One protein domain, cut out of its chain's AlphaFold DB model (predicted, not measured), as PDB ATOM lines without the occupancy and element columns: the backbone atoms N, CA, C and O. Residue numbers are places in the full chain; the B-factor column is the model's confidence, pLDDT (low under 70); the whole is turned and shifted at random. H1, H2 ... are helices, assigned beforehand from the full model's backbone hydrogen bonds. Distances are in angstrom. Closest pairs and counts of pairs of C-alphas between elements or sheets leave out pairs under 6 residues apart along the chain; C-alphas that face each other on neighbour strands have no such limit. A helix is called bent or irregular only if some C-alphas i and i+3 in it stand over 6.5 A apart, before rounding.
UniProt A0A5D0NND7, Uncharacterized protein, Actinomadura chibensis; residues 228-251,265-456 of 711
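AT A GLANCE: This is residues 228 to 251 and 265 to 456 of the 711 residues of an uncharacterized protein of Actinomadura chibensis (UniProt A0A5D0NND7). Start from the longest helix, H3: beside it stand H1 and H2 at one end of a slab of helices that run to and fro, and from it the slab goes on through H4 and H5 to H6, H7 and H8 at the other end. On one side of this slab H9 crosses H5, and H10 packs on H7 and H9. The printed part has 216 residues with ten named helices, H1 to H10 in that order, and no named strand, an all helix domain. It is compact, with a radius of gyration of the C-alphas of 17.7 A and spans of 55 by 38 by 27 A.

IN THESE COORDINATES: Find C-alpha 295 at (-7.749, -22.014, 48.281); from there H3, residues 295 to 318, runs 34.5 A. Before it come H1, residues 235 to 248, which begins at (-23.359, -12.444, 51.431), and H2, residues 269 to 289, 32.2 A long. After it look for H4, residues 322 to 338, 24.2 A; H5, 342 to 357; H6, 367 to 378; H7, 385 to 401, 24.4 A; H8, 405 to 417; H9, 422 to 434; and H10, 441 to 454, which ends at (-45.147, -40.015, 45.219). H6 is irregular: C-alphas 373 and 376 are 7.1 A apart.

HOW THE PARTS SIT: H1 to H7 form an up and down bundle, each helix running against the one before it. H3 touches H4, closest at the C-alphas of Ala 306 and Ala 332, 4.2 A apart, with a shallow tilt of 23 degrees. H3 also touches H2, at the C-alphas of Ala 276 and Cys 308, 5.8 A, and H1, at those of Ala 241 and Cys 308, 5.6 A. H4 touches H5 with residues 333 to 337 alone, at the C-alphas of Arg 333 and Ala 345, 5.3 A. H5 touches H7 at the C-alphas of Asp 343 and Ala 387, 5.4 A, the same way. H7 and H8 are a hairpin, closest at the C-alphas of Ala 396 and Ala 408, 4.0 A. H6 touches H7 at the C-alphas of Val 367 and Leu 398, 5.8 A, with a shallow tilt of 32 degrees, only just short of steep. H9 is about perpendicular to H5, at 88 degrees, and touches it at the C-alphas of Leu 344 and Gln 431, 6.3 A. H10 touches H7 at the C-alphas of Gln 390 and Asp 448, 7.0 A, and H9 at those of Arg 425 and Ala 441, 5.8 A. In H1, H3, H4, H5, H7, H8 and H10 every O i to N i+4 pair is within hydrogen-bond range; in H2 13 of 17, in H6 6 of 8 and in H9 8 of 9 are.

THE WHOLE: The C-alphas of Gly 228 and Gly 403, the two farthest apart, are 58.4 A apart. Between H1 and H2 residues 252 to 264 are not printed, and C-alphas 251 and 265 are 12.3 A apart across this cut. Of the links that are printed whole, none is long. Look in the B-factor column for pLDDT under 70 at residues 249 to 251, 265 to 268, 357 to 364, 442 and 450 to 456; the mean of the printed part is 86.9.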
ATOM      1  N   GLY A 228      -7.022 -10.483  59.769       73.19
ATOM      2  CA  GLY A 228      -7.719 -11.588  60.440       73.19
ATOM      3  C   GLY A 228      -8.844 -12.277  59.650       73.19
ATOM      4  O   GLY A 228      -9.257 -13.367  60.049       73.19
ATOM      5  N   ARG A 229      -9.322 -11.734  58.519       77.06
ATOM      6  CA  ARG A 229     -10.301 -12.444  57.669       77.06
ATOM      7  C   ARG A 229      -9.613 -13.412  56.708       77.06
ATOM      8  O   ARG A 229      -8.679 -13.053  55.998       77.06
ATOM      9  N   LYS A 230     -10.103 -14.656  56.682       82.00
ATOM     10  CA  LYS A 230      -9.564 -15.736  55.835       82.00
ATOM     11  C   LYS A 230     -10.158 -15.772  54.419       82.00
ATOM     12  O   LYS A 230      -9.563 -16.406  53.554       82.00
ATOM     13  N   ALA A 231     -11.314 -15.144  54.193       85.50
ATOM     14  CA  ALA A 231     -12.039 -15.158  52.922       85.50
ATOM     15  C   ALA A 231     -12.963 -13.926  52.790       85.50
ATOM     16  O   ALA A 231     -13.340 -13.374  53.833       85.50
ATOM     17  N   PRO A 232     -13.331 -13.524  51.557       89.94
ATOM     18  CA  PRO A 232     -14.286 -12.444  51.313       89.94
ATOM     19  C   PRO A 232     -15.701 -12.811  51.782       89.94
ATOM     20  O   PRO A 232     -16.099 -13.983  51.770       89.94
ATOM     21  N   ASP A 233     -16.463 -11.798  52.192       89.81
ATOM     22  CA  ASP A 233     -17.882 -11.902  52.525       89.81
ATOM     23  C   ASP A 233     -18.751 -11.569  51.300       89.81
ATOM     24  O   ASP A 233     -19.000 -10.411  50.963       89.81
ATOM     25  N   LEU A 234     -19.219 -12.628  50.637       93.25
ATOM     26  CA  LEU A 234     -20.061 -12.567  49.439       93.25
ATOM     27  C   LEU A 234     -21.560 -12.649  49.777       93.25
ATOM     28  O   LEU A 234     -22.377 -13.022  48.938       93.25
ATOM     29  N   THR A 235     -21.953 -12.333  51.015       89.19
ATOM     30  CA  THR A 235     -23.359 -12.444  51.431       89.19
ATOM     31  C   THR A 235     -24.277 -11.527  50.616       89.19
ATOM     32  O   THR A 235     -25.389 -11.939  50.304       89.19
ATOM     33  N   PHE A 236     -23.819 -10.334  50.214       89.75
ATOM     34  CA  PHE A 236     -24.603  -9.425  49.365       89.75
ATOM     35  C   PHE A 236     -24.875 -10.012  47.968       89.75
ATOM     36  O   PHE A 236     -26.009  -9.974  47.501       89.75
ATOM     37  N   VAL A 237     -23.883 -10.675  47.360       94.88
ATOM     38  CA  VAL A 237     -24.055 -11.429  46.103       94.88
ATOM     39  C   VAL A 237     -25.121 -12.513  46.263       94.88
ATOM     40  O   VAL A 237     -26.033 -12.626  45.450       94.88
ATOM     41  N   HIS A 238     -25.042 -13.302  47.338       93.81
ATOM     42  CA  HIS A 238     -26.041 -14.337  47.608       93.81
ATOM     43  C   HIS A 238     -27.436 -13.754  47.869       93.81
ATOM     44  O   HIS A 238     -28.424 -14.409  47.551       93.81
ATOM     45  N   THR A 239     -27.527 -12.554  48.452       89.44
ATOM     46  CA  THR A 239     -28.792 -11.826  48.596       89.44
ATOM     47  C   THR A 239     -29.358 -11.472  47.223       89.44
ATOM     48  O   THR A 239     -30.498 -11.828  46.958       89.44
ATOM     49  N   LEU A 240     -28.572 -10.860  46.333       91.88
ATOM     50  CA  LEU A 240     -29.022 -10.517  44.978       91.88
ATOM     51  C   LEU A 240     -29.491 -11.750  44.196       91.88
ATOM     52  O   LEU A 240     -30.581 -11.729  43.635       91.88
ATOM     53  N   ALA A 241     -28.729 -12.848  44.226       93.81
ATOM     54  CA  ALA A 241     -29.121 -14.105  43.583       93.81
ATOM     55  C   ALA A 241     -30.419 -14.689  44.178       93.81
ATOM     56  O   ALA A 241     -31.292 -15.157  43.448       93.81
ATOM     57  N   HIS A 242     -30.587 -14.626  45.503       89.88
ATOM     58  CA  HIS A 242     -31.804 -15.091  46.173       89.88
ATOM     59  C   HIS A 242     -33.032 -14.239  45.826       89.88
ATOM     60  O   HIS A 242     -34.118 -14.778  45.596       89.88
ATOM     61  N   GLU A 243     -32.868 -12.919  45.783       86.56
ATOM     62  CA  GLU A 243     -33.928 -11.996  45.388       86.56
ATOM     63  C   GLU A 243     -34.248 -12.119  43.895       86.56
ATOM     64  O   GLU A 243     -35.417 -12.047  43.535       86.56
ATOM     65  N   ALA A 244     -33.272 -12.438  43.034       89.88
ATOM     66  CA  ALA A 244     -33.513 -12.759  41.626       89.88
ATOM     67  C   ALA A 244     -34.534 -13.906  41.492       89.88
ATOM     68  O   ALA A 244     -35.588 -13.738  40.877       89.88
ATOM     69  N   VAL A 245     -34.290 -15.031  42.176       87.00
ATOM     70  CA  VAL A 245     -35.214 -16.180  42.202       87.00
ATOM     71  C   VAL A 245     -36.546 -15.829  42.870       87.00
ATOM     72  O   VAL A 245     -37.601 -16.266  42.427       87.00
ATOM     73  N   SER A 246     -36.536 -15.016  43.925       81.75
ATOM     74  CA  SER A 246     -37.777 -14.613  44.604       81.75
ATOM     75  C   SER A 246     -38.620 -13.650  43.753       81.75
ATOM     76  O   SER A 246     -39.853 -13.662  43.827       81.75
ATOM     77  N   SER A 247     -37.970 -12.833  42.919       80.62
ATOM     78  CA  SER A 247     -38.608 -11.829  42.066       80.62
ATOM     79  C   SER A 247     -39.300 -12.449  40.853       80.62
ATOM     80  O   SER A 247     -40.449 -12.080  40.588       80.62
ATOM     81  N   VAL A 248     -38.698 -13.460  40.200       78.19
ATOM     82  CA  VAL A 248     -39.361 -14.182  39.091       78.19
ATOM     83  C   VAL A 248     -40.640 -14.849  39.582       78.19
ATOM     84  O   VAL A 248     -41.628 -14.930  38.863       78.19
ATOM     85  N   GLN A 249     -40.642 -15.234  40.856       68.19
ATOM     86  CA  GLN A 249     -41.689 -15.952  41.563       68.19
ATOM     87  C   GLN A 249     -42.841 -15.070  42.096       68.19
ATOM     88  O   GLN A 249     -43.766 -15.597  42.714       68.19
ATOM     89  N   GLN A 250     -42.821 -13.748  41.853       65.69
ATOM     90  CA  GLN A 250     -43.759 -12.764  42.432       65.69
ATOM     91  C   GLN A 250     -43.891 -12.870  43.968       65.69
ATOM     92  O   GLN A 250     -44.975 -12.661  44.525       65.69
ATOM     93  N   ALA A 251     -42.806 -13.189  44.685       50.53
ATOM     94  CA  ALA A 251     -42.896 -13.522  46.109       50.53
ATOM     95  C   ALA A 251     -43.217 -12.343  47.051       50.53
ATOM     96  O   ALA A 251     -43.306 -12.515  48.268       50.53
ATOM     97  N   ALA A 265     -40.417  -1.687  42.464       55.59
ATOM     98  CA  ALA A 265     -41.163  -2.318  41.391       55.59
ATOM     99  C   ALA A 265     -40.637  -3.747  41.227       55.59
ATOM    100  O   ALA A 265     -39.480  -3.950  40.845       55.59
ATOM    101  N   ALA A 266     -41.477  -4.731  41.559       59.22
ATOM    102  CA  ALA A 266     -41.177  -6.128  41.304       59.22
ATOM    103  C   ALA A 266     -40.763  -6.275  39.831       59.22
ATOM    104  O   ALA A 266     -41.410  -5.718  38.941       59.22
ATOM    105  N   ARG A 267     -39.677  -7.010  39.578       66.31
ATOM    106  CA  ARG A 267     -39.177  -7.315  38.230       66.31
ATOM    107  C   ARG A 267     -39.477  -8.779  37.896       66.31
ATOM    108  O   ARG A 267     -38.545  -9.578  37.918       66.31
ATOM    109  N   PRO A 268     -40.749  -9.165  37.674       69.25
ATOM    110  CA  PRO A 268     -41.096 -10.557  37.420       69.25
ATOM    111  C   PRO A 268     -40.600 -11.021  36.044       69.25
ATOM    112  O   PRO A 268     -40.267 -10.208  35.174       69.25
ATOM    113  N   GLY A 269     -40.590 -12.338  35.845       76.44
ATOM    114  CA  GLY A 269     -40.207 -12.959  34.580       76.44
ATOM    115  C   GLY A 269     -38.733 -12.752  34.238       76.44
ATOM    116  O   GLY A 269     -37.862 -12.733  35.104       76.44
ATOM    117  N   MET A 270     -38.444 -12.552  32.953       80.62
ATOM    118  CA  MET A 270     -37.071 -12.397  32.457       80.62
ATOM    119  C   MET A 270     -36.339 -11.162  32.994       80.62
ATOM    120  O   MET A 270     -35.112 -11.151  33.031       80.62
ATOM    121  N   LYS A 271     -37.057 -10.147  33.496       82.81
ATOM    122  CA  LYS A 271     -36.433  -8.982  34.150       82.81
ATOM    123  C   LYS A 271     -35.724  -9.350  35.458       82.81
ATOM    124  O   LYS A 271     -34.875  -8.599  35.930       82.81
ATOM    125  N   SER A 272     -36.036 -10.509  36.039       87.31
ATOM    126  CA  SER A 272     -35.310 -11.050  37.189       87.31
ATOM    127  C   SER A 272     -33.872 -11.453  36.844       87.31
ATOM    128  O   SER A 272     -33.042 -11.523  37.747       87.31
ATOM    129  N   LEU A 273     -33.542 -11.688  35.564       90.81
ATOM    130  CA  LEU A 273     -32.168 -12.007  35.157       90.81
ATOM    131  C   LEU A 273     -31.205 -10.856  35.433       90.81
ATOM    132  O   LEU A 273     -30.081 -11.121  35.836       90.81
ATOM    133  N   GLU A 274     -31.654  -9.601  35.344       90.06
ATOM    134  CA  GLU A 274     -30.828  -8.426  35.658       90.06
ATOM    135  C   GLU A 274     -30.243  -8.499  37.081       90.06
ATOM    136  O   GLU A 274     -29.117  -8.070  37.328       90.06
ATOM    137  N   TRP A 275     -30.991  -9.080  38.027       91.00
ATOM    138  CA  TRP A 275     -30.527  -9.298  39.396       91.00
ATOM    139  C   TRP A 275     -29.437 -10.367  39.468       91.00
ATOM    140  O   TRP A 275     -28.428 -10.184  40.149       91.00
ATOM    141  N   ALA A 276     -29.648 -11.489  38.776       93.31
ATOM    142  CA  ALA A 276     -28.700 -12.595  38.741       93.31
ATOM    143  C   ALA A 276     -27.404 -12.205  38.007       93.31
ATOM    144  O   ALA A 276     -26.315 -12.556  38.458       93.31
ATOM    145  N   GLU A 277     -27.509 -11.420  36.934       93.62
ATOM    146  CA  GLU A 277     -26.380 -10.852  36.192       93.62
ATOM    147  C   GLU A 277     -25.600  -9.849  37.033       93.62
ATOM    148  O   GLU A 277     -24.374  -9.911  37.091       93.62
ATOM    149  N   ALA A 278     -26.290  -8.959  37.749       93.94
ATOM    150  CA  ALA A 278     -25.617  -8.025  38.637       93.94
ATOM    151  C   ALA A 278     -24.921  -8.751  39.803       93.94
ATOM    152  O   ALA A 278     -23.831  -8.350  40.211       93.94
ATOM    153  N   ALA A 279     -25.497  -9.848  40.308       96.25
ATOM    154  CA  ALA A 279     -24.828 -10.715  41.275       96.25
ATOM    155  C   ALA A 279     -23.558 -11.352  40.682       96.25
ATOM    156  O   ALA A 279     -22.514 -11.318  41.332       96.25
ATOM    157  N   ALA A 280     -23.624 -11.882  39.456       96.06
ATOM    158  CA  ALA A 280     -22.473 -12.464  38.764       96.06
ATOM    159  C   ALA A 280     -21.362 -11.426  38.522       96.06
ATOM    160  O   ALA A 280     -20.212 -11.673  38.881       96.06
ATOM    161  N   ALA A 281     -21.714 -10.223  38.057       95.88
ATOM    162  CA  ALA A 281     -20.769  -9.124  37.853       95.88
ATOM    163  C   ALA A 281     -20.048  -8.719  39.151       95.88
ATOM    164  O   ALA A 281     -18.851  -8.436  39.141       95.88
ATOM    165  N   LEU A 282     -20.743  -8.745  40.296       96.50
ATOM    166  CA  LEU A 282     -20.114  -8.516  41.599       96.50
ATOM    167  C   LEU A 282     -19.152  -9.643  41.998       96.50
ATOM    168  O   LEU A 282     -18.170  -9.376  42.692       96.50
ATOM    169  N   VAL A 283     -19.396 -10.891  41.584       97.25
ATOM    170  CA  VAL A 283     -18.431 -11.986  41.793       97.25
ATOM    171  C   VAL A 283     -17.166 -11.747  40.981       97.25
ATOM    172  O   VAL A 283     -16.076 -11.903  41.531       97.25
ATOM    173  N   ASP A 284     -17.298 -11.331  39.724       96.62
ATOM    174  CA  ASP A 284     -16.151 -11.035  38.859       96.62
ATOM    175  C   ASP A 284     -15.351  -9.837  39.383       96.62
ATOM    176  O   ASP A 284     -14.123  -9.894  39.489       96.62
ATOM    177  N   LEU A 285     -16.049  -8.788  39.829       96.12
ATOM    178  CA  LEU A 285     -15.435  -7.641  40.492       96.12
ATOM    179  C   LEU A 285     -14.684  -8.077  41.757       96.12
ATOM    180  O   LEU A 285     -13.523  -7.712  41.944       96.12
ATOM    181  N   ALA A 286     -15.299  -8.906  42.602       95.69
ATOM    182  CA  ALA A 286     -14.641  -9.415  43.799       95.69
ATOM    183  C   ALA A 286     -13.423 -10.286  43.482       95.69
ATOM    184  O   ALA A 286     -12.436 -10.203  44.208       95.69
ATOM    185  N   GLU A 287     -13.470 -11.105  42.427       95.81
ATOM    186  CA  GLU A 287     -12.333 -11.918  41.994       95.81
ATOM    187  C   GLU A 287     -11.152 -11.052  41.544       95.81
ATOM    188  O   GLU A 287     -10.017 -11.364  41.896       95.81
ATOM    189  N   SER A 288     -11.414  -9.934  40.858       95.38
ATOM    190  CA  SER A 288     -10.366  -8.989  40.443       95.38
ATOM    191  C   SER A 288      -9.687  -8.256  41.614       95.38
ATOM    192  O   SER A 288      -8.560  -7.781  41.487       95.38
ATOM    193  N   GLU A 289     -10.349  -8.196  42.773       94.19
ATOM    194  CA  GLU A 289      -9.943  -7.406  43.945       94.19
ATOM    195  C   GLU A 289      -9.280  -8.235  45.060       94.19
ATOM    196  O   GLU A 289      -8.798  -7.685  46.057       94.19
ATOM    197  N   VAL A 290      -9.256  -9.567  44.936       92.06
ATOM    198  CA  VAL A 290      -8.702 -10.469  45.958       92.06
ATOM    199  C   VAL A 290      -7.605 -11.366  45.404       92.06
ATOM    200  O   VAL A 290      -7.661 -11.848  44.281       92.06
ATOM    201  N   ASP A 291      -6.625 -11.677  46.253       87.56
ATOM    202  CA  ASP A 291      -5.620 -12.696  45.952       87.56
ATOM    203  C   ASP A 291      -6.268 -14.091  45.898       87.56
ATOM    204  O   ASP A 291      -6.542 -14.740  46.921       87.56
ATOM    205  N   THR A 292      -6.498 -14.562  44.674       87.44
ATOM    206  CA  THR A 292      -7.034 -15.889  44.370       87.44
ATOM    207  C   THR A 292      -6.011 -17.008  44.591       87.44
ATOM    208  O   THR A 292      -6.364 -18.180  44.473       87.44
ATOM    209  N   GLY A 293      -4.771 -16.724  45.007       86.56
ATOM    210  CA  GLY A 293      -3.774 -17.728  45.396       86.56
ATOM    211  C   GLY A 293      -4.204 -18.587  46.593       86.56
ATOM    212  O   GLY A 293      -3.797 -19.748  46.724       86.56
ATOM    213  N   ARG A 294      -5.125 -18.090  47.427       90.00
ATOM    214  CA  ARG A 294      -5.647 -18.812  48.601       90.00
ATOM    215  C   ARG A 294      -6.826 -19.721  48.249       90.00
ATOM    216  O   ARG A 294      -7.887 -19.256  47.836       90.00
ATOM    217  N   ALA A 295      -6.705 -21.015  48.554       91.94
ATOM    218  CA  ALA A 295      -7.749 -22.014  48.281       91.94
ATOM    219  C   ALA A 295      -9.120 -21.663  48.896       91.94
ATOM    220  O   ALA A 295     -10.152 -21.845  48.256       91.94
ATOM    221  N   ALA A 296      -9.145 -21.107  50.113       91.50
ATOM    222  CA  ALA A 296     -10.389 -20.705  50.774       91.50
ATOM    223  C   ALA A 296     -11.113 -19.547  50.059       91.50
ATOM    224  O   ALA A 296     -12.343 -19.499  50.078       91.50
ATOM    225  N   VAL A 297     -10.358 -18.636  49.433       93.12
ATOM    226  CA  VAL A 297     -10.892 -17.510  48.654       93.12
ATOM    227  C   VAL A 297     -11.475 -18.028  47.341       93.12
ATOM    228  O   VAL A 297     -12.654 -17.792  47.084       93.12
ATOM    229  N   ARG A 298     -10.715 -18.838  46.584       94.69
ATOM    230  CA  ARG A 298     -11.199 -19.470  45.337       94.69
ATOM    231  C   ARG A 298     -12.481 -20.256  45.548       94.69
ATOM    232  O   ARG A 298     -13.448 -20.077  44.816       94.69
ATOM    233  N   ARG A 299     -12.510 -21.081  46.598       95.50
ATOM    234  CA  ARG A 299     -13.697 -21.852  46.971       95.50
ATOM    235  C   ARG A 299     -14.908 -20.955  47.216       95.50
ATOM    236  O   ARG A 299     -16.012 -21.295  46.808       95.50
ATOM    237  N   ARG A 300     -14.736 -19.809  47.885       95.00
ATOM    238  CA  ARG A 300     -15.850 -18.883  48.142       95.00
ATOM    239  C   ARG A 300     -16.378 -18.229  46.872       95.00
ATOM    240  O   ARG A 300     -17.594 -18.193  46.714       95.00
ATOM    241  N   LEU A 301     -15.493 -17.780  45.988       96.44
ATOM    242  CA  LEU A 301     -15.874 -17.199  44.699       96.44
ATOM    243  C   LEU A 301     -16.606 -18.223  43.821       96.44
ATOM    244  O   LEU A 301     -17.703 -17.945  43.349       96.44
ATOM    245  N   ARG A 302     -16.086 -19.453  43.703       96.69
ATOM    246  CA  ARG A 302     -16.735 -20.538  42.940       96.69
ATOM    247  C   ARG A 302     -18.116 -20.909  43.469       96.69
ATOM    248  O   ARG A 302     -19.037 -21.100  42.685       96.69
ATOM    249  N   LEU A 303     -18.289 -20.974  44.790       96.94
ATOM    250  CA  LEU A 303     -19.607 -21.229  45.382       96.94
ATOM    251  C   LEU A 303     -20.588 -20.071  45.148       96.94
ATOM    252  O   LEU A 303     -21.786 -20.316  45.023       96.94
ATOM    253  N   ALA A 304     -20.106 -18.828  45.072       96.75
ATOM    254  CA  ALA A 304     -20.932 -17.689  44.680       96.75
ATOM    255  C   ALA A 304     -21.319 -17.738  43.196       96.75
ATOM    256  O   ALA A 304     -22.498 -17.550  42.902       96.75
ATOM    257  N   ARG A 305     -20.390 -18.095  42.295       97.00
ATOM    258  CA  ARG A 305     -20.698 -18.364  40.875       97.00
ATOM    259  C   ARG A 305     -21.755 -19.452  40.727       97.00
ATOM    260  O   ARG A 305     -22.766 -19.227  40.076       97.00
ATOM    261  N   ALA A 306     -21.596 -20.569  41.439       96.94
ATOM    262  CA  ALA A 306     -22.558 -21.668  41.418       96.94
ATOM    263  C   ALA A 306     -23.966 -21.236  41.867       96.94
ATOM    264  O   ALA A 306     -24.960 -21.683  41.307       96.94
ATOM    265  N   HIS A 307     -24.068 -20.347  42.863       96.38
ATOM    266  CA  HIS A 307     -25.357 -19.787  43.279       96.38
ATOM    267  C   HIS A 307     -25.935 -18.835  42.218       96.38
ATOM    268  O   HIS A 307     -27.131 -18.891  41.958       96.38
ATOM    269  N   CYS A 308     -25.117 -18.002  41.566       96.56
ATOM    270  CA  CYS A 308     -25.592 -17.140  40.477       96.56
ATOM    271  C   CYS A 308     -26.099 -17.975  39.287       96.56
ATOM    272  O   CYS A 308     -27.203 -17.737  38.803       96.56
ATOM    273  N   ALA A 309     -25.355 -19.007  38.881       96.19
ATOM    274  CA  ALA A 309     -25.764 -19.961  37.849       96.19
ATOM    275  C   ALA A 309     -27.062 -20.699  38.226       96.19
ATOM    276  O   ALA A 309     -27.998 -20.764  37.433       96.19
ATOM    277  N   HIS A 310     -27.191 -21.155  39.480       95.44
ATOM    278  CA  HIS A 310     -28.438 -21.751  39.973       95.44
ATOM    279  C   HIS A 310     -29.611 -20.764  39.932       95.44
ATOM    280  O   HIS A 310     -30.696 -21.136  39.488       95.44
ATOM    281  N   ALA A 311     -29.401 -19.505  40.321       94.06
ATOM    282  CA  ALA A 311     -30.436 -18.478  40.271       94.06
ATOM    283  C   ALA A 311     -30.921 -18.219  38.836       94.06
ATOM    284  O   ALA A 311     -32.131 -18.201  38.604       94.06
ATOM    285  N   ARG A 312     -29.999 -18.108  37.867       95.12
ATOM    286  CA  ARG A 312     -30.332 -18.029  36.434       95.12
ATOM    287  C   ARG A 312     -31.129 -19.249  35.984       95.12
ATOM    288  O   ARG A 312     -32.204 -19.093  35.413       95.12
ATOM    289  N   SER A 313     -30.677 -20.454  36.342       93.44
ATOM    290  CA  SER A 313     -31.384 -21.695  36.007       93.44
ATOM    291  C   SER A 313     -32.824 -21.713  36.539       93.44
ATOM    292  O   SER A 313     -33.743 -22.077  35.813       93.44
ATOM    293  N   ALA A 314     -33.058 -21.241  37.767       89.81
ATOM    294  CA  ALA A 314     -34.395 -21.181  38.350       89.81
ATOM    295  C   ALA A 314     -35.298 -20.155  37.644       89.81
ATOM    296  O   ALA A 314     -36.499 -20.392  37.508       89.81
ATOM    297  N   ILE A 315     -34.731 -19.038  37.171       90.31
ATOM    298  CA  ILE A 315     -35.451 -18.042  36.368       90.31
ATOM    299  C   ILE A 315     -35.825 -18.624  35.005       90.31
ATOM    300  O   ILE A 315     -36.989 -18.538  34.615       90.31
ATOM    301  N   TYR A 316     -34.885 -19.265  34.309       91.31
ATOM    302  CA  TYR A 316     -35.145 -19.914  33.025       91.31
ATOM    303  C   TYR A 316     -36.159 -21.056  33.144       91.31
ATOM    304  O   TYR A 316     -37.064 -21.143  32.319       91.31
ATOM    305  N   LEU A 317     -36.085 -21.868  34.205       87.19
ATOM    306  CA  LEU A 317     -37.085 -22.897  34.499       87.19
ATOM    307  C   LEU A 317     -38.472 -22.261  34.681       87.19
ATOM    308  O   LEU A 317     -39.431 -22.663  34.030       87.19
ATOM    309  N   ALA A 318     -38.577 -21.223  35.517       84.00
ATOM    310  CA  ALA A 318     -39.850 -20.555  35.782       84.00
ATOM    311  C   ALA A 318     -40.452 -19.893  34.529       84.00
ATOM    312  O   ALA A 318     -41.673 -19.852  34.373       84.00
ATOM    313  N   THR A 319     -39.598 -19.401  33.633       85.88
ATOM    314  CA  THR A 319     -39.980 -18.719  32.388       85.88
ATOM    315  C   THR A 319     -40.002 -19.650  31.174       85.88
ATOM    316  O   THR A 319     -40.234 -19.207  30.060       85.88
ATOM    317  N   GLY A 320     -39.789 -20.954  31.334       85.94
ATOM    318  CA  GLY A 320     -39.895 -21.905  30.229       85.94
ATOM    319  C   GLY A 320     -38.769 -21.848  29.182       85.94
ATOM    320  O   GLY A 320     -38.956 -22.319  28.064       85.94
ATOM    321  N   HIS A 321     -37.608 -21.282  29.514       89.00
ATOM    322  CA  HIS A 321     -36.429 -21.226  28.641       89.00
ATOM    323  C   HIS A 321     -35.541 -22.457  28.871       89.00
ATOM    324  O   HIS A 321     -34.573 -22.424  29.628       89.00
ATOM    325  N   ARG A 322     -35.935 -23.582  28.265       88.00
ATOM    326  CA  ARG A 322     -35.385 -24.917  28.545       88.00
ATOM    327  C   ARG A 322     -33.869 -25.019  28.374       88.00
ATOM    328  O   ARG A 322     -33.201 -25.535  29.268       88.00
ATOM    329  N   ASP A 323     -33.337 -24.563  27.247       88.38
ATOM    330  CA  ASP A 323     -31.933 -24.790  26.890       88.38
ATOM    331  C   ASP A 323     -30.984 -24.010  27.809       88.38
ATOM    332  O   ASP A 323     -30.043 -24.575  28.365       88.38
ATOM    333  N   GLU A 324     -31.281 -22.738  28.080       91.69
ATOM    334  CA  GLU A 324     -30.498 -21.924  29.016       91.69
ATOM    335  C   GLU A 324     -30.626 -22.425  30.448       91.69
ATOM    336  O   GLU A 324     -29.651 -22.411  31.198       91.69
ATOM    337  N   PHE A 325     -31.806 -22.915  30.834       91.88
ATOM    338  CA  PHE A 325     -31.976 -23.582  32.117       91.88
ATOM    339  C   PHE A 325     -31.023 -24.783  32.246       91.88
ATOM    340  O   PHE A 325     -30.343 -24.895  33.271       91.88
ATOM    341  N   ARG A 326     -30.926 -25.648  31.222       89.50
ATOM    342  CA  ARG A 326     -30.015 -26.807  31.230       89.50
ATOM    343  C   ARG A 326     -28.560 -26.371  31.356       89.50
ATOM    344  O   ARG A 326     -27.863 -26.898  32.224       89.50
ATOM    345  N   ALA A 327     -28.127 -25.404  30.548       91.50
ATOM    346  CA  ALA A 327     -26.757 -24.896  30.567       91.50
ATOM    347  C   ALA A 327     -26.393 -24.286  31.936       91.50
ATOM    348  O   ALA A 327     -25.428 -24.709  32.576       91.50
ATOM    349  N   ALA A 328     -27.225 -23.374  32.450       93.75
ATOM    350  CA  ALA A 328     -27.010 -22.713  33.739       93.75
ATOM    351  C   ALA A 328     -27.023 -23.705  34.916       93.75
ATOM    352  O   ALA A 328     -26.239 -23.597  35.865       93.75
ATOM    353  N   PHE A 329     -27.913 -24.704  34.875       94.19
ATOM    354  CA  PHE A 329     -27.979 -25.724  35.920       94.19
ATOM    355  C   PHE A 329     -26.784 -26.683  35.866       94.19
ATOM    356  O   PHE A 329     -26.250 -27.061  36.915       94.19
ATOM    357  N   ALA A 330     -26.332 -27.059  34.666       93.19
ATOM    358  CA  ALA A 330     -25.141 -27.879  34.479       93.19
ATOM    359  C   ALA A 330     -23.890 -27.185  35.042       93.19
ATOM    360  O   ALA A 330     -23.132 -27.827  35.775       93.19
ATOM    361  N   GLU A 331     -23.730 -25.880  34.794       94.62
ATOM    362  CA  GLU A 331     -22.662 -25.049  35.363       94.62
ATOM    363  C   GLU A 331     -22.699 -25.062  36.903       94.62
ATOM    364  O   GLU A 331     -21.713 -25.416  37.561       94.62
ATOM    365  N   ALA A 332     -23.857 -24.752  37.500       96.12
ATOM    366  CA  ALA A 332     -24.027 -24.745  38.954       96.12
ATOM    367  C   ALA A 332     -23.665 -26.102  39.581       96.12
ATOM    368  O   ALA A 332     -22.932 -26.174  40.575       96.12
ATOM    369  N   ARG A 333     -24.141 -27.192  38.966       95.56
ATOM    370  CA  ARG A 333     -23.885 -28.565  39.407       95.56
ATOM    371  C   ARG A 333     -22.404 -28.919  39.321       95.56
ATOM    372  O   ARG A 333     -21.862 -29.445  40.293       95.56
ATOM    373  N   ALA A 334     -21.748 -28.607  38.204       95.00
ATOM    374  CA  ALA A 334     -20.324 -28.859  38.013       95.00
ATOM    375  C   ALA A 334     -19.484 -28.157  39.091       95.00
ATOM    376  O   ALA A 334     -18.629 -28.785  39.721       95.00
ATOM    377  N   LEU A 335     -19.793 -26.889  39.387       96.12
ATOM    378  CA  LEU A 335     -19.118 -26.121  40.433       96.12
ATOM    379  C   LEU A 335     -19.353 -26.700  41.838       96.12
ATOM    380  O   LEU A 335     -18.415 -26.793  42.633       96.12
ATOM    381  N   TRP A 336     -20.572 -27.136  42.171       97.31
ATOM    382  CA  TRP A 336     -20.838 -27.789  43.460       97.31
ATOM    383  C   TRP A 336     -20.105 -29.118  43.608       97.31
ATOM    384  O   TRP A 336     -19.530 -29.380  44.669       97.31
ATOM    385  N   THR A 337     -20.099 -29.944  42.562       96.06
ATOM    386  CA  THR A 337     -19.384 -31.223  42.544       96.06
ATOM    387  C   THR A 337     -17.879 -31.011  42.694       96.06
ATOM    388  O   THR A 337     -17.267 -31.670  43.534       96.06
ATOM    389  N   ALA A 338     -17.297 -30.040  41.982       96.06
ATOM    390  CA  ALA A 338     -15.880 -29.689  42.098       96.06
ATOM    391  C   ALA A 338     -15.486 -29.227  43.517       96.06
ATOM    392  O   ALA A 338     -14.366 -29.461  43.963       96.06
ATOM    393  N   GLU A 339     -16.414 -28.612  44.257       97.06
ATOM    394  CA  GLU A 339     -16.205 -28.148  45.637       97.06
ATOM    395  C   GLU A 339     -16.640 -29.171  46.713       97.06
ATOM    396  O   GLU A 339     -16.735 -28.834  47.906       97.06
ATOM    397  N   GLY A 340     -16.903 -30.421  46.310       96.69
ATOM    398  CA  GLY A 340     -17.232 -31.546  47.192       96.69
ATOM    399  C   GLY A 340     -18.648 -31.506  47.781       96.69
ATOM    400  O   GLY A 340     -18.923 -32.127  48.815       96.69
ATOM    401  N   LEU A 341     -19.566 -30.753  47.171       97.44
ATOM    402  CA  LEU A 341     -20.963 -30.621  47.594       97.44
ATOM    403  C   LEU A 341     -21.881 -31.615  46.851       97.44
ATOM    404  O   LEU A 341     -22.930 -31.237  46.340       97.44
ATOM    405  N   HIS A 342     -21.495 -32.896  46.810       96.94
ATOM    406  CA  HIS A 342     -22.203 -33.940  46.051       96.94
ATOM    407  C   HIS A 342     -23.664 -34.145  46.493       96.94
ATOM    408  O   HIS A 342     -24.542 -34.256  45.643       96.94
ATOM    409  N   ASP A 343     -23.944 -34.148  47.807       96.56
ATOM    410  CA  ASP A 343     -25.319 -34.303  48.316       96.56
ATOM    411  C   ASP A 343     -26.220 -33.135  47.854       96.56
ATOM    412  O   ASP A 343     -27.375 -33.359  47.506       96.56
ATOM    413  N   LEU A 344     -25.700 -31.896  47.835       96.19
ATOM    414  CA  LEU A 344     -26.411 -30.709  47.341       96.19
ATOM    415  C   LEU A 344     -26.689 -30.804  45.838       96.19
ATOM    416  O   LEU A 344     -27.824 -30.600  45.423       96.19
ATOM    417  N   ALA A 345     -25.669 -31.131  45.041       96.62
ATOM    418  CA  ALA A 345     -25.800 -31.287  43.595       96.62
ATOM    419  C   ALA A 345     -26.852 -32.348  43.225       96.62
ATOM    420  O   ALA A 345     -27.673 -32.128  42.332       96.62
ATOM    421  N   ALA A 346     -26.863 -33.474  43.942       95.50
ATOM    422  CA  ALA A 346     -27.847 -34.534  43.759       95.50
ATOM    423  C   ALA A 346     -29.263 -34.110  44.182       95.50
ATOM    424  O   ALA A 346     -30.213 -34.324  43.433       95.50
ATOM    425  N   GLU A 347     -29.412 -33.478  45.348       93.38
ATOM    426  CA  GLU A 347     -30.718 -33.026  45.846       93.38
ATOM    427  C   GLU A 347     -31.340 -31.942  44.957       93.38
ATOM    428  O   GLU A 347     -32.544 -31.966  44.694       93.38
ATOM    429  N   GLU A 348     -30.541 -30.987  44.478       92.88
ATOM    430  CA  GLU A 348     -31.032 -29.972  43.546       92.88
ATOM    431  C   GLU A 348     -31.377 -30.592  42.190       92.88
ATOM    432  O   GLU A 348     -32.385 -30.204  41.614       92.88
ATOM    433  N   SER A 349     -30.646 -31.616  41.725       92.25
ATOM    434  CA  SER A 349     -31.012 -32.356  40.503       92.25
ATOM    435  C   SER A 349     -32.381 -33.031  40.646       92.25
ATOM    436  O   SER A 349     -33.230 -32.927  39.766       92.25
ATOM    437  N   VAL A 350     -32.630 -33.667  41.794       89.25
ATOM    438  CA  VAL A 350     -33.930 -34.268  42.123       89.25
ATOM    439  C   VAL A 350     -35.031 -33.208  42.240       89.25
ATOM    440  O   VAL A 350     -36.111 -33.389  41.683       89.25
ATOM    441  N   THR A 351     -34.766 -32.098  42.936       85.50
ATOM    442  CA  THR A 351     -35.732 -30.996  43.092       85.50
ATOM    443  C   THR A 351     -36.117 -30.429  41.731       85.50
ATOM    444  O   THR A 351     -37.294 -30.226  41.456       85.50
ATOM    445  N   VAL A 352     -35.127 -30.160  40.885       85.38
ATOM    446  CA  VAL A 352     -35.334 -29.614  39.549       85.38
ATOM    447  C   VAL A 352     -36.192 -30.557  38.715       85.38
ATOM    448  O   VAL A 352     -37.166 -30.089  38.141       85.38
ATOM    449  N   LEU A 353     -35.924 -31.868  38.742       82.38
ATOM    450  CA  LEU A 353     -36.754 -32.860  38.051       82.38
ATOM    451  C   LEU A 353     -38.186 -32.920  38.566       82.38
ATOM    452  O   LEU A 353     -39.120 -33.099  37.795       82.38
ATOM    453  N   GLN A 354     -38.382 -32.764  39.872       77.00
ATOM    454  CA  GLN A 354     -39.725 -32.699  40.442       77.00
ATOM    455  C   GLN A 354     -40.437 -31.425  39.996       77.00
ATOM    456  O   GLN A 354     -41.585 -31.471  39.570       77.00
ATOM    457  N   ASN A 355     -39.748 -30.292  40.014       73.38
ATOM    458  CA  ASN A 355     -40.334 -29.028  39.590       73.38
ATOM    459  C   ASN A 355     -40.542 -28.952  38.069       73.38
ATOM    460  O   ASN A 355     -41.419 -28.220  37.630       73.38
ATOM    461  N   SER A 356     -39.779 -29.707  37.273       70.25
ATOM    462  CA  SER A 356     -39.920 -29.790  35.814       70.25
ATOM    463  C   SER A 356     -40.813 -30.942  35.339       70.25
ATOM    464  O   SER A 356     -41.141 -30.993  34.157       70.25
ATOM    465  N   GLY A 357     -41.120 -31.903  36.219       54.53
ATOM    466  CA  GLY A 357     -41.665 -33.215  35.856       54.53
ATOM    467  C   GLY A 357     -42.876 -33.681  36.666       54.53
ATOM    468  O   GLY A 357     -43.442 -34.716  36.326       54.53
ATOM    469  N   VAL A 358     -43.320 -32.947  37.696       47.41
ATOM    470  CA  VAL A 358     -44.539 -33.317  38.447       47.41
ATOM    471  C   VAL A 358     -45.791 -33.272  37.559       47.41
ATOM    472  O   VAL A 358     -46.690 -34.086  37.781       47.41
ATOM    473  N   ASP A 359     -45.807 -32.470  36.484       51.09
ATOM    474  CA  ASP A 359     -46.863 -32.535  35.475       51.09
ATOM    475  C   ASP A 359     -46.360 -32.651  34.015       51.09
ATOM    476  O   ASP A 359     -45.889 -31.702  33.402       51.09
ATOM    477  N   HIS A 360     -46.470 -33.860  33.437       50.19
ATOM    478  CA  HIS A 360     -45.888 -34.304  32.155       50.19
ATOM    479  C   HIS A 360     -46.428 -33.631  30.873       50.19
ATOM    480  O   HIS A 360     -46.271 -34.190  29.785       50.19
ATOM    481  N   THR A 361     -47.111 -32.493  30.957       51.81
ATOM    482  CA  THR A 361     -47.723 -31.892  29.769       51.81
ATOM    483  C   THR A 361     -46.739 -30.982  29.043       51.81
ATOM    484  O   THR A 361     -46.523 -31.177  27.850       51.81
ATOM    485  N   PHE A 362     -46.052 -30.084  29.757       57.41
ATOM    486  CA  PHE A 362     -44.906 -29.335  29.238       57.41
ATOM    487  C   PHE A 362     -43.648 -29.708  30.032       57.41
ATOM    488  O   PHE A 362     -43.301 -29.088  31.036       57.41
ATOM    489  N   GLN A 363     -42.984 -30.779  29.598       63.47
ATOM    490  CA  GLN A 363     -41.739 -31.230  30.205       63.47
ATOM    491  C   GLN A 363     -40.595 -30.296  29.802       63.47
ATOM    492  O   GLN A 363     -40.089 -30.357  28.681       63.47
ATOM    493  N   LEU A 364     -40.151 -29.461  30.745       67.25
ATOM    494  CA  LEU A 364     -38.877 -28.750  30.603       67.25
ATOM    495  C   LEU A 364     -37.685 -29.712  30.607       67.25
ATOM    496  O   LEU A 364     -36.632 -29.374  30.082       67.25
ATOM    497  N   LEU A 365     -37.849 -30.912  31.164       74.81
ATOM    498  CA  LEU A 365     -36.886 -32.006  31.078       74.81
ATOM    499  C   LEU A 365     -37.618 -33.270  30.640       74.81
ATOM    500  O   LEU A 365     -38.595 -33.652  31.284       74.81
ATOM    501  N   THR A 366     -37.146 -33.911  29.569       78.25
ATOM    502  CA  THR A 366     -37.674 -35.214  29.137       78.25
ATOM    503  C   THR A 366     -37.299 -36.310  30.135       78.25
ATOM    504  O   THR A 366     -36.413 -36.132  30.974       78.25
ATOM    505  N   VAL A 367     -37.929 -37.486  30.030       82.31
ATOM    506  CA  VAL A 367     -37.496 -38.678  30.787       82.31
ATOM    507  C   VAL A 367     -36.014 -38.976  30.529       82.31
ATOM    508  O   VAL A 367     -35.273 -39.229  31.477       82.31
ATOM    509  N   ALA A 368     -35.569 -38.859  29.273       85.31
ATOM    510  CA  ALA A 368     -34.167 -39.016  28.892       85.31
ATOM    511  C   ALA A 368     -33.264 -37.987  29.591       85.31
ATOM    512  O   ALA A 368     -32.303 -38.383  30.244       85.31
ATOM    513  N   ASP A 369     -33.622 -36.694  29.574       84.94
ATOM    514  CA  ASP A 369     -32.854 -35.673  30.299       84.94
ATOM    515  C   ASP A 369     -32.793 -35.969  31.803       84.94
ATOM    516  O   ASP A 369     -31.772 -35.747  32.455       84.94
ATOM    517  N   GLY A 370     -33.892 -36.471  32.372       87.00
ATOM    518  CA  GLY A 370     -33.939 -36.896  33.763       87.00
ATOM    519  C   GLY A 370     -32.973 -38.033  34.051       87.00
ATOM    520  O   GLY A 370     -32.220 -37.963  35.024       87.00
ATOM    521  N   LEU A 371     -32.950 -39.056  33.198       89.69
ATOM    522  CA  LEU A 371     -32.028 -40.180  33.319       89.69
ATOM    523  C   LEU A 371     -30.569 -39.753  33.114       89.69
ATOM    524  O   LEU A 371     -29.714 -40.217  33.862       89.69
ATOM    525  N   ASP A 372     -30.279 -38.809  32.221       89.44
ATOM    526  CA  ASP A 372     -28.939 -38.222  32.082       89.44
ATOM    527  C   ASP A 372     -28.533 -37.425  33.331       89.44
ATOM    528  O   ASP A 372     -27.370 -37.419  33.750       89.44
ATOM    529  N   LEU A 373     -29.501 -36.767  33.976       90.00
ATOM    530  CA  LEU A 373     -29.260 -35.961  35.164       90.00
ATOM    531  C   LEU A 373     -29.005 -36.816  36.415       90.00
ATOM    532  O   LEU A 373     -28.068 -36.521  37.165       90.00
ATOM    533  N   VAL A 374     -29.825 -37.847  36.662       92.06
ATOM    534  CA  VAL A 374     -29.759 -38.668  37.889       92.06
ATOM    535  C   VAL A 374     -29.129 -40.046  37.704       92.06
ATOM    536  O   VAL A 374     -28.658 -40.626  38.681       92.06
ATOM    537  N   GLY A 375     -29.059 -40.574  36.485       92.00
ATOM    538  CA  GLY A 375     -28.476 -41.881  36.176       92.00
ATOM    539  C   GLY A 375     -27.035 -42.033  36.673       92.00
ATOM    540  O   GLY A 375     -26.768 -42.977  37.424       92.00
ATOM    541  N   PRO A 376     -26.123 -41.079  36.390       94.38
ATOM    542  CA  PRO A 376     -24.755 -41.108  36.919       94.38
ATOM    543  C   PRO A 376     -24.687 -41.094  38.457       94.38
ATOM    544  O   PRO A 376     -23.712 -41.551  39.054       94.38
ATOM    545  N   LEU A 377     -25.730 -40.585  39.124       95.12
ATOM    546  CA  LEU A 377     -25.798 -40.461  40.578       95.12
ATOM    547  C   LEU A 377     -26.257 -41.756  41.271       95.12
ATOM    548  O   LEU A 377     -25.910 -41.964  42.433       95.12
ATOM    549  N   VAL A 378     -26.982 -42.649  40.582       94.56
ATOM    550  CA  VAL A 378     -27.517 -43.909  41.147       94.56
ATOM    551  C   VAL A 378     -26.412 -44.786  41.752       94.56
ATOM    552  O   VAL A 378     -26.594 -45.372  42.822       94.56
ATOM    553  N   GLY A 379     -25.251 -44.849  41.094       91.44
ATOM    554  CA  GLY A 379     -24.089 -45.630  41.531       91.44
ATOM    555  C   GLY A 379     -23.047 -44.857  42.347       91.44
ATOM    556  O   GLY A 379     -22.080 -45.458  42.812       91.44
ATOM    557  N   SER A 380     -23.209 -43.542  42.536       94.81
ATOM    558  CA  SER A 380     -22.153 -42.692  43.103       94.81
ATOM    559  C   SER A 380     -21.856 -43.032  44.569       94.81
ATOM    560  O   SER A 380     -22.741 -42.988  45.428       94.81
ATOM    561  N   ALA A 381     -20.592 -43.342  44.878       94.00
ATOM    562  CA  ALA A 381     -20.118 -43.613  46.239       94.00
ATOM    563  C   ALA A 381     -20.107 -42.359  47.135       94.00
ATOM    564  O   ALA A 381     -20.211 -42.483  48.357       94.00
ATOM    565  N   ASP A 382     -20.059 -41.168  46.538       94.62
ATOM    566  CA  ASP A 382     -19.938 -39.891  47.250       94.62
ATOM    567  C   ASP A 382     -21.249 -39.428  47.900       94.62
ATOM    568  O   ASP A 382     -21.248 -38.548  48.768       94.62
ATOM    569  N   LEU A 383     -22.379 -40.034  47.513       96.31
ATOM    570  CA  LEU A 383     -23.696 -39.689  48.036       96.31
ATOM    571  C   LEU A 383     -23.990 -40.360  49.369       96.31
ATOM    572  O   LEU A 383     -23.952 -41.590  49.517       96.31
ATOM    573  N   ARG A 384     -24.409 -39.539  50.332       95.12
ATOM    574  CA  ARG A 384     -24.902 -40.010  51.626       95.12
ATOM    575  C   ARG A 384     -26.306 -40.574  51.524       95.12
ATOM    576  O   ARG A 384     -27.035 -40.338  50.566       95.12
ATOM    577  N   SER A 385     -26.709 -41.282  52.577       92.88
ATOM    578  CA  SER A 385     -27.961 -42.035  52.616       92.88
ATOM    579  C   SER A 385     -29.193 -41.188  52.284       92.88
ATOM    580  O   SER A 385     -30.077 -41.674  51.592       92.88
ATOM    581  N   PHE A 386     -29.246 -39.923  52.718       91.62
ATOM    582  CA  PHE A 386     -30.362 -39.033  52.378       91.62
ATOM    583  C   PHE A 386     -30.450 -38.746  50.867       91.62
ATOM    584  O   PHE A 386     -31.444 -39.111  50.247       91.62
ATOM    585  N   ALA A 387     -29.407 -38.159  50.268       93.38
ATOM    586  CA  ALA A 387     -29.401 -37.794  48.848       93.38
ATOM    587  C   ALA A 387     -29.469 -39.030  47.935       93.38
ATOM    588  O   ALA A 387     -30.231 -39.055  46.973       93.38
ATOM    589  N   ARG A 388     -28.750 -40.106  48.284       95.50
ATOM    590  CA  ARG A 388     -28.796 -41.387  47.563       95.50
ATOM    591  C   ARG A 388     -30.216 -41.939  47.477       95.50
ATOM    592  O   ARG A 388     -30.639 -42.395  46.425       95.50
ATOM    593  N   ARG A 389     -30.957 -41.902  48.586       93.25
ATOM    594  CA  ARG A 389     -32.335 -42.393  48.635       93.25
ATOM    595  C   ARG A 389     -33.258 -41.583  47.719       93.25
ATOM    596  O   ARG A 389     -34.066 -42.180  47.020       93.25
ATOM    597  N   GLN A 390     -33.106 -40.259  47.700       90.94
ATOM    598  CA  GLN A 390     -33.856 -39.368  46.808       90.94
ATOM    599  C   GLN A 390     -33.573 -39.674  45.333       90.94
ATOM    600  O   GLN A 390     -34.501 -39.933  44.574       90.94
ATOM    601  N   VAL A 391     -32.292 -39.770  44.964       93.75
ATOM    602  CA  VAL A 391     -31.855 -40.144  43.610       93.75
ATOM    603  C   VAL A 391     -32.440 -41.489  43.175       93.75
ATOM    604  O   VAL A 391     -32.956 -41.592  42.068       93.75
ATOM    605  N   LEU A 392     -32.406 -42.510  44.040       94.19
ATOM    606  CA  LEU A 392     -32.931 -43.841  43.716       94.19
ATOM    607  C   LEU A 392     -34.440 -43.831  43.448       94.19
ATOM    608  O   LEU A 392     -34.884 -44.469  42.499       94.19
ATOM    609  N   PHE A 393     -35.229 -43.104  44.246       91.31
ATOM    610  CA  PHE A 393     -36.669 -43.003  43.997       91.31
ATOM    611  C   PHE A 393     -36.987 -42.212  42.735       91.31
ATOM    612  O   PHE A 393     -37.843 -42.638  41.968       91.31
ATOM    613  N   THR A 394     -36.292 -41.103  42.490       88.44
ATOM    614  CA  THR A 394     -36.486 -40.326  41.260       88.44
ATOM    615  C   THR A 394     -36.101 -41.133  40.025       88.44
ATOM    616  O   THR A 394     -36.881 -41.192  39.082       88.44
ATOM    617  N   ALA A 395     -34.963 -41.833  40.045       91.50
ATOM    618  CA  ALA A 395     -34.564 -42.724  38.956       91.50
ATOM    619  C   ALA A 395     -35.567 -43.870  38.747       91.50
ATOM    620  O   ALA A 395     -35.819 -44.268  37.615       91.50
ATOM    621  N   ALA A 396     -36.168 -44.388  39.824       90.31
ATOM    622  CA  ALA A 396     -37.208 -45.400  39.707       90.31
ATOM    623  C   ALA A 396     -38.462 -44.880  38.996       90.31
ATOM    624  O   ALA A 396     -38.997 -45.590  38.153       90.31
ATOM    625  N   VAL A 397     -38.916 -43.663  39.319       85.75
ATOM    626  CA  VAL A 397     -40.062 -43.031  38.642       85.75
ATOM    627  C   VAL A 397     -39.757 -42.833  37.157       85.75
ATOM    628  O   VAL A 397     -40.550 -43.238  36.321       85.75
ATOM    629  N   LEU A 398     -38.568 -42.323  36.820       87.12
ATOM    630  CA  LEU A 398     -38.171 -42.113  35.424       87.12
ATOM    631  C   LEU A 398     -38.124 -43.419  34.613       87.12
ATOM    632  O   LEU A 398     -38.608 -43.454  33.490       87.12
ATOM    633  N   HIS A 399     -37.594 -44.507  35.181       88.69
ATOM    634  CA  HIS A 399     -37.617 -45.810  34.506       88.69
ATOM    635  C   HIS A 399     -39.021 -46.424  34.429       88.69
ATOM    636  O   HIS A 399     -39.304 -47.172  33.498       88.69
ATOM    637  N   GLU A 400     -39.914 -46.124  35.374       86.88
ATOM    638  CA  GLU A 400     -41.320 -46.521  35.258       86.88
ATOM    639  C   GLU A 400     -42.014 -45.769  34.115       86.88
ATOM    640  O   GLU A 400     -42.733 -46.403  33.340       86.88
ATOM    641  N   ASP A 401     -41.740 -44.470  33.969       81.56
ATOM    642  CA  ASP A 401     -42.239 -43.630  32.872       81.56
ATOM    643  C   ASP A 401     -41.687 -44.076  31.504       81.56
ATOM    644  O   ASP A 401     -42.387 -44.000  30.497       81.56
ATOM    645  N   GLU A 402     -40.458 -44.601  31.467       85.94
ATOM    646  CA  GLU A 402     -39.847 -45.247  30.291       85.94
ATOM    647  C   GLU A 402     -40.468 -46.628  29.976       85.94
ATOM    648  O   GLU A 402     -40.287 -47.174  28.889       85.94
ATOM    649  N   GLY A 403     -41.222 -47.211  30.915       85.62
ATOM    650  CA  GLY A 403     -41.820 -48.545  30.798       85.62
ATOM    651  C   GLY A 403     -40.956 -49.695  31.336       85.62
ATOM    652  O   GLY A 403     -41.423 -50.837  31.367       85.62
ATOM    653  N   ASP A 404     -39.746 -49.431  31.842       92.12
ATOM    654  CA  ASP A 404     -38.873 -50.416  32.503       92.12
ATOM    655  C   ASP A 404     -39.272 -50.619  33.978       92.12
ATOM    656  O   ASP A 404     -38.576 -50.255  34.936       92.12
ATOM    657  N   ARG A 405     -40.437 -51.251  34.173       91.19
ATOM    658  CA  ARG A 405     -40.990 -51.547  35.507       91.19
ATOM    659  C   ARG A 405     -40.047 -52.383  36.371       91.19
ATOM    660  O   ARG A 405     -39.936 -52.135  37.570       91.19
ATOM    661  N   ALA A 406     -39.342 -53.346  35.777       93.81
ATOM    662  CA  ALA A 406     -38.437 -54.223  36.514       93.81
ATOM    663  C   ALA A 406     -37.267 -53.434  37.121       93.81
ATOM    664  O   ALA A 406     -36.881 -53.656  38.273       93.81
ATOM    665  N   ARG A 407     -36.697 -52.486  36.372       94.81
ATOM    666  CA  ARG A 407     -35.653 -51.597  36.891       94.81
ATOM    667  C   ARG A 407     -36.198 -50.606  37.908       94.81
ATOM    668  O   ARG A 407     -35.545 -50.412  38.936       94.81
ATOM    669  N   ALA A 408     -37.386 -50.049  37.679       91.31
ATOM    670  CA  ALA A 408     -38.057 -49.176  38.639       91.31
ATOM    671  C   ALA A 408     -38.262 -49.862  40.003       91.31
ATOM    672  O   ALA A 408     -37.898 -49.311  41.043       91.31
ATOM    673  N   GLU A 409     -38.764 -51.099  40.019       92.12
ATOM    674  CA  GLU A 409     -38.957 -51.886  41.244       92.12
ATOM    675  C   GLU A 409     -37.640 -52.170  41.974       92.12
ATOM    676  O   GLU A 409     -37.556 -51.980  43.192       92.12
ATOM    677  N   ARG A 410     -36.578 -52.544  41.244       95.50
ATOM    678  CA  ARG A 410     -35.240 -52.737  41.832       95.50
ATOM    679  C   ARG A 410     -34.713 -51.460  42.486       95.50
ATOM    680  O   ARG A 410     -34.189 -51.515  43.599       95.50
ATOM    681  N   LEU A 411     -34.860 -50.313  41.825       94.81
ATOM    682  CA  LEU A 411     -34.414 -49.020  42.349       94.81
ATOM    683  C   LEU A 411     -35.240 -48.576  43.566       94.81
ATOM    684  O   LEU A 411     -34.660 -48.111  44.549       94.81
ATOM    685  N   ARG A 412     -36.564 -48.796  43.562       92.38
ATOM    686  CA  ARG A 412     -37.433 -48.580  44.736       92.38
ATOM    687  C   ARG A 412     -36.989 -49.431  45.920       92.38
ATOM    688  O   ARG A 412     -36.821 -48.901  47.020       92.38
ATOM    689  N   ALA A 413     -36.766 -50.727  45.702       93.06
ATOM    690  CA  ALA A 413     -36.304 -51.644  46.740       93.06
ATOM    691  C   ALA A 413     -34.938 -51.211  47.302       93.06
ATOM    692  O   ALA A 413     -34.767 -51.133  48.520       93.06
ATOM    693  N   ALA A 414     -33.998 -50.829  46.430       95.25
ATOM    694  CA  ALA A 414     -32.708 -50.283  46.837       95.25
ATOM    695  C   ALA A 414     -32.867 -48.990  47.659       95.25
ATOM    696  O   ALA A 414     -32.252 -48.857  48.715       95.25
ATOM    697  N   GLY A 415     -33.727 -48.060  47.233       91.50
ATOM    698  CA  GLY A 415     -34.007 -46.811  47.951       91.50
ATOM    699  C   GLY A 415     -34.648 -47.027  49.327       91.50
ATOM    700  O   GLY A 415     -34.334 -46.308  50.279       91.50
ATOM    701  N   LEU A 416     -35.511 -48.038  49.467       91.00
ATOM    702  CA  LEU A 416     -36.095 -48.446  50.749       91.00
ATOM    703  C   LEU A 416     -35.066 -49.095  51.685       91.00
ATOM    704  O   LEU A 416     -35.151 -48.896  52.897       91.00
ATOM    705  N   ALA A 417     -34.078 -49.809  51.140       93.75
ATOM    706  CA  ALA A 417     -32.998 -50.420  51.913       93.75
ATOM    707  C   ALA A 417     -31.972 -49.399  52.450       93.75
ATOM    708  O   ALA A 417     -31.246 -49.691  53.403       93.75
ATOM    709  N   VAL A 418     -31.900 -48.188  51.880       93.31
ATOM    710  CA  VAL A 418     -30.984 -47.138  52.354       93.31
ATOM    711  C   VAL A 418     -31.453 -46.576  53.714       93.31
ATOM    712  O   VAL A 418     -32.555 -46.032  53.818       93.31
ATOM    713  N   PRO A 419     -30.616 -46.621  54.774       90.81
ATOM    714  CA  PRO A 419     -31.031 -46.230  56.119       90.81
ATOM    715  C   PRO A 419     -31.274 -44.722  56.253       90.81
ATOM    716  O   PRO A 419     -30.458 -43.891  55.851       90.81
ATOM    717  N   ARG A 420     -32.364 -44.340  56.928       86.94
ATOM    718  CA  ARG A 420     -32.671 -42.934  57.232       86.94
ATOM    719  C   ARG A 420     -31.829 -42.426  58.403       86.94
ATOM    720  O   ARG A 420     -32.089 -42.754  59.556       86.94
ATOM    721  N   ARG A 421     -30.851 -41.560  58.129       89.69
ATOM    722  CA  ARG A 421     -30.000 -40.943  59.162       89.69
ATOM    723  C   ARG A 421     -30.310 -39.458  59.316       89.69
ATOM    724  O   ARG A 421     -30.027 -38.649  58.436       89.69
ATOM    725  N   ALA A 422     -30.825 -39.053  60.479       86.75
ATOM    726  CA  ALA A 422     -31.154 -37.646  60.746       86.75
ATOM    727  C   ALA A 422     -29.944 -36.701  60.602       86.75
ATOM    728  O   ALA A 422     -30.108 -35.550  60.195       86.75
ATOM    729  N   ARG A 423     -28.729 -37.191  60.896       91.31
ATOM    730  CA  ARG A 423     -27.469 -36.441  60.763       91.31
ATOM    731  C   ARG A 423     -27.174 -36.022  59.320       91.31
ATOM    732  O   ARG A 423     -26.572 -34.966  59.132       91.31
ATOM    733  N   ASP A 424     -27.619 -36.786  58.326       91.06
ATOM    734  CA  ASP A 424     -27.348 -36.487  56.916       91.06
ATOM    735  C   ASP A 424     -28.124 -35.252  56.453       91.06
ATOM    736  O   ASP A 424     -27.542 -34.380  55.813       91.06
ATOM    737  N   ARG A 425     -29.368 -35.067  56.921       89.00
ATOM    738  CA  ARG A 425     -30.146 -33.833  56.683       89.00
ATOM    739  C   ARG A 425     -29.441 -32.588  57.214       89.00
ATOM    740  O   ARG A 425     -29.398 -31.554  56.555       89.00
ATOM    741  N   TRP A 426     -28.850 -32.680  58.406       88.75
ATOM    742  CA  TRP A 426     -28.085 -31.571  58.982       88.75
ATOM    743  C   TRP A 426     -26.811 -31.265  58.197       88.75
ATOM    744  O   TRP A 426     -26.395 -30.107  58.144       88.75
ATOM    745  N   ARG A 427     -26.177 -32.283  57.608       92.12
ATOM    746  CA  ARG A 427     -25.004 -32.107  56.746       92.12
ATOM    747  C   ARG A 427     -25.393 -31.479  55.410       92.12
ATOM    748  O   ARG A 427     -24.751 -30.507  55.025       92.12
ATOM    749  N   LEU A 428     -26.473 -31.935  54.783       93.50
ATOM    750  CA  LEU A 428     -27.026 -31.320  53.576       93.50
ATOM    751  C   LEU A 428     -27.399 -29.849  53.827       93.50
ATOM    752  O   LEU A 428     -26.933 -28.961  53.123       93.50
ATOM    753  N   ALA A 429     -28.083 -29.541  54.934       90.69
ATOM    754  CA  ALA A 429     -28.372 -28.156  55.331       90.69
ATOM    755  C   ALA A 429     -27.108 -27.304  55.609       90.69
ATOM    756  O   ALA A 429     -27.161 -26.073  55.593       90.69
ATOM    757  N   ARG A 430     -25.951 -27.915  55.909       91.88
ATOM    758  CA  ARG A 430     -24.661 -27.197  55.952       91.88
ATOM    759  C   ARG A 430     -24.112 -26.948  54.548       91.88
ATOM    760  O   ARG A 430     -23.570 -25.867  54.346       91.88
ATOM    761  N   GLN A 431     -24.270 -27.890  53.615       95.44
ATOM    762  CA  GLN A 431     -23.865 -27.710  52.217       95.44
ATOM    763  C   GLN A 431     -24.658 -26.584  51.542       95.44
ATOM    764  O   GLN A 431     -24.038 -25.670  51.005       95.44
ATOM    765  N   TYR A 432     -25.989 -26.565  51.703       93.81
ATOM    766  CA  TYR A 432     -26.844 -25.446  51.277       93.81
ATOM    767  C   TYR A 432     -26.308 -24.104  51.792       93.81
ATOM    768  O   TYR A 432     -26.002 -23.207  51.014       93.81
ATOM    769  N   ARG A 433     -26.066 -24.001  53.109       90.75
ATOM    770  CA  ARG A 433     -25.510 -22.778  53.711       90.75
ATOM    771  C   ARG A 433     -24.128 -22.407  53.179       90.75
ATOM    772  O   ARG A 433     -23.830 -21.222  53.075       90.75
ATOM    773  N   SER A 434     -23.263 -23.378  52.879       91.88
ATOM    774  CA  SER A 434     -21.952 -23.075  52.290       91.88
ATOM    775  C   SER A 434     -22.055 -22.565  50.856       91.88
ATOM    776  O   SER A 434     -21.269 -21.694  50.500       91.88
ATOM    777  N   ALA A 435     -23.039 -23.045  50.092       93.38
ATOM    778  CA  ALA A 435     -23.351 -22.580  48.744       93.38
ATOM    779  C   ALA A 435     -24.133 -21.250  48.722       93.38
ATOM    780  O   ALA A 435     -24.477 -20.759  47.658       93.38
ATOM    781  N   GLY A 436     -24.442 -20.662  49.885       88.88
ATOM    782  CA  GLY A 436     -25.244 -19.438  49.971       88.88
ATOM    783  C   GLY A 436     -26.744 -19.653  49.744       88.88
ATOM    784  O   GLY A 436     -27.494 -18.684  49.726       88.88
ATOM    785  N   LEU A 437     -27.191 -20.904  49.636       89.44
ATOM    786  CA  LEU A 437     -28.589 -21.277  49.469       89.44
ATOM    787  C   LEU A 437     -29.284 -21.464  50.827       89.44
ATOM    788  O   LEU A 437     -28.682 -21.880  51.828       89.44
ATOM    789  N   ARG A 438     -30.596 -21.214  50.861       80.81
ATOM    790  CA  ARG A 438     -31.420 -21.360  52.067       80.81
ATOM    791  C   ARG A 438     -32.343 -22.570  51.948       80.81
ATOM    792  O   ARG A 438     -33.383 -22.489  51.313       80.81
ATOM    793  N   ARG A 439     -32.008 -23.653  52.656       80.38
ATOM    794  CA  ARG A 439     -32.963 -24.718  53.004       80.38
ATOM    795  C   ARG A 439     -32.843 -25.136  54.458       80.38
ATOM    796  O   ARG A 439     -31.743 -25.315  54.994       80.38
ATOM    797  N   ARG A 440     -33.985 -25.291  55.122       74.00
ATOM    798  CA  ARG A 440     -34.073 -25.787  56.499       74.00
ATOM    799  C   ARG A 440     -34.120 -27.313  56.503       74.00
ATOM    800  O   ARG A 440     -34.695 -27.945  55.625       74.00
ATOM    801  N   ALA A 441     -33.582 -27.925  57.557       72.25
ATOM    802  CA  ALA A 441     -33.638 -29.381  57.722       72.25
ATOM    803  C   ALA A 441     -35.082 -29.925  57.787       72.25
ATOM    804  O   ALA A 441     -35.316 -31.075  57.425       72.25
ATOM    805  N   SER A 442     -36.042 -29.106  58.231       67.12
ATOM    806  CA  SER A 442     -37.474 -29.424  58.229       67.12
ATOM    807  C   SER A 442     -38.079 -29.451  56.823       67.12
ATOM    808  O   SER A 442     -38.920 -30.298  56.555       67.12
ATOM    809  N   GLU A 443     -37.633 -28.571  55.922       74.06
ATOM    810  CA  GLU A 443     -38.073 -28.553  54.518       74.06
ATOM    811  C   GLU A 443     -37.561 -29.804  53.797       74.06
ATOM    812  O   GLU A 443     -38.338 -30.525  53.181       74.06
ATOM    813  N   LEU A 444     -36.285 -30.154  54.004       78.88
ATOM    814  CA  LEU A 444     -35.701 -31.406  53.502       78.88
ATOM    815  C   LEU A 444     -36.431 -32.647  54.046       78.88
ATOM    816  O   LEU A 444     -36.594 -33.644  53.352       78.88
ATOM    817  N   ALA A 445     -36.897 -32.602  55.296       71.88
ATOM    818  CA  ALA A 445     -37.680 -33.691  55.876       71.88
ATOM    819  C   ALA A 445     -39.060 -33.858  55.223       71.88
ATOM    820  O   ALA A 445     -39.548 -34.984  55.135       71.88
ATOM    821  N   LEU A 446     -39.693 -32.753  54.820       73.19
ATOM    822  CA  LEU A 446     -40.978 -32.772  54.128       73.19
ATOM    823  C   LEU A 446     -40.812 -33.342  52.718       73.19
ATOM    824  O   LEU A 446     -41.560 -34.244  52.348       73.19
ATOM    825  N   LEU A 447     -39.787 -32.890  51.994       71.19
ATOM    826  CA  LEU A 447     -39.450 -33.398  50.665       71.19
ATOM    827  C   LEU A 447     -39.199 -34.906  50.692       71.19
ATOM    828  O   LEU A 447     -39.830 -35.639  49.940       71.19
ATOM    829  N   ASP A 448     -38.410 -35.407  51.647       74.44
ATOM    830  CA  ASP A 448     -38.145 -36.850  51.753       74.44
ATOM    831  C   ASP A 448     -39.404 -37.702  51.959       74.44
ATOM    832  O   ASP A 448     -39.474 -38.844  51.496       74.44
ATOM    833  N   ARG A 449     -40.420 -37.145  52.628       71.62
ATOM    834  CA  ARG A 449     -41.728 -37.792  52.762       71.62
ATOM    835  C   ARG A 449     -42.529 -37.710  51.470       71.62
ATOM    836  O   ARG A 449     -43.095 -38.722  51.078       71.62
ATOM    837  N   MET A 450     -42.564 -36.547  50.822       69.94
ATOM    838  CA  MET A 450     -43.294 -36.356  49.566       69.94
ATOM    839  C   MET A 450     -42.777 -37.281  48.470       69.94
ATOM    840  O   MET A 450     -43.573 -37.950  47.826       69.94
ATOM    841  N   VAL A 451     -41.459 -37.410  48.324       69.69
ATOM    842  CA  VAL A 451     -40.862 -38.311  47.328       69.69
ATOM    843  C   VAL A 451     -41.190 -39.765  47.625       69.69
ATOM    844  O   VAL A 451     -41.573 -40.501  46.725       69.69
ATOM    845  N   ALA A 452     -41.129 -40.175  48.894       66.44
ATOM    846  CA  ALA A 452     -41.506 -41.530  49.278       66.44
ATOM    847  C   ALA A 452     -42.991 -41.829  48.990       66.44
ATOM    848  O   ALA A 452     -43.306 -42.927  48.544       66.44
ATOM    849  N   ILE A 453     -43.887 -40.864  49.215       66.62
ATOM    850  CA  ILE A 453     -45.327 -41.000  48.937       66.62
ATOM    851  C   ILE A 453     -45.586 -41.039  47.425       66.62
ATOM    852  O   ILE A 453     -46.300 -41.919  46.951       66.62
ATOM    853  N   ASN A 454     -44.963 -40.135  46.668       61.84
ATOM    854  CA  ASN A 454     -45.147 -40.015  45.219       61.84
ATOM    855  C   ASN A 454     -44.463 -41.140  44.431       61.84
ATOM    856  O   ASN A 454     -44.803 -41.363  43.278       61.84
ATOM    857  N   SER A 455     -43.525 -41.866  45.045       59.19
ATOM    858  CA  SER A 455     -42.850 -43.016  44.429       59.19
ATOM    859  C   SER A 455     -43.664 -44.318  44.434       59.19
ATOM    860  O   SER A 455     -43.156 -45.338  43.965       59.19
ATOM    861  N   GLY A 456     -44.897 -44.313  44.961       52.81
ATOM    862  CA  GLY A 456     -45.851 -45.413  44.770       52.81
ATOM    863  C   GLY A 456     -46.304 -45.530  43.305       52.81
ATOM    864  O   GLY A 456     -46.033 -44.623  42.525       52.81
TER     865      GLY A 456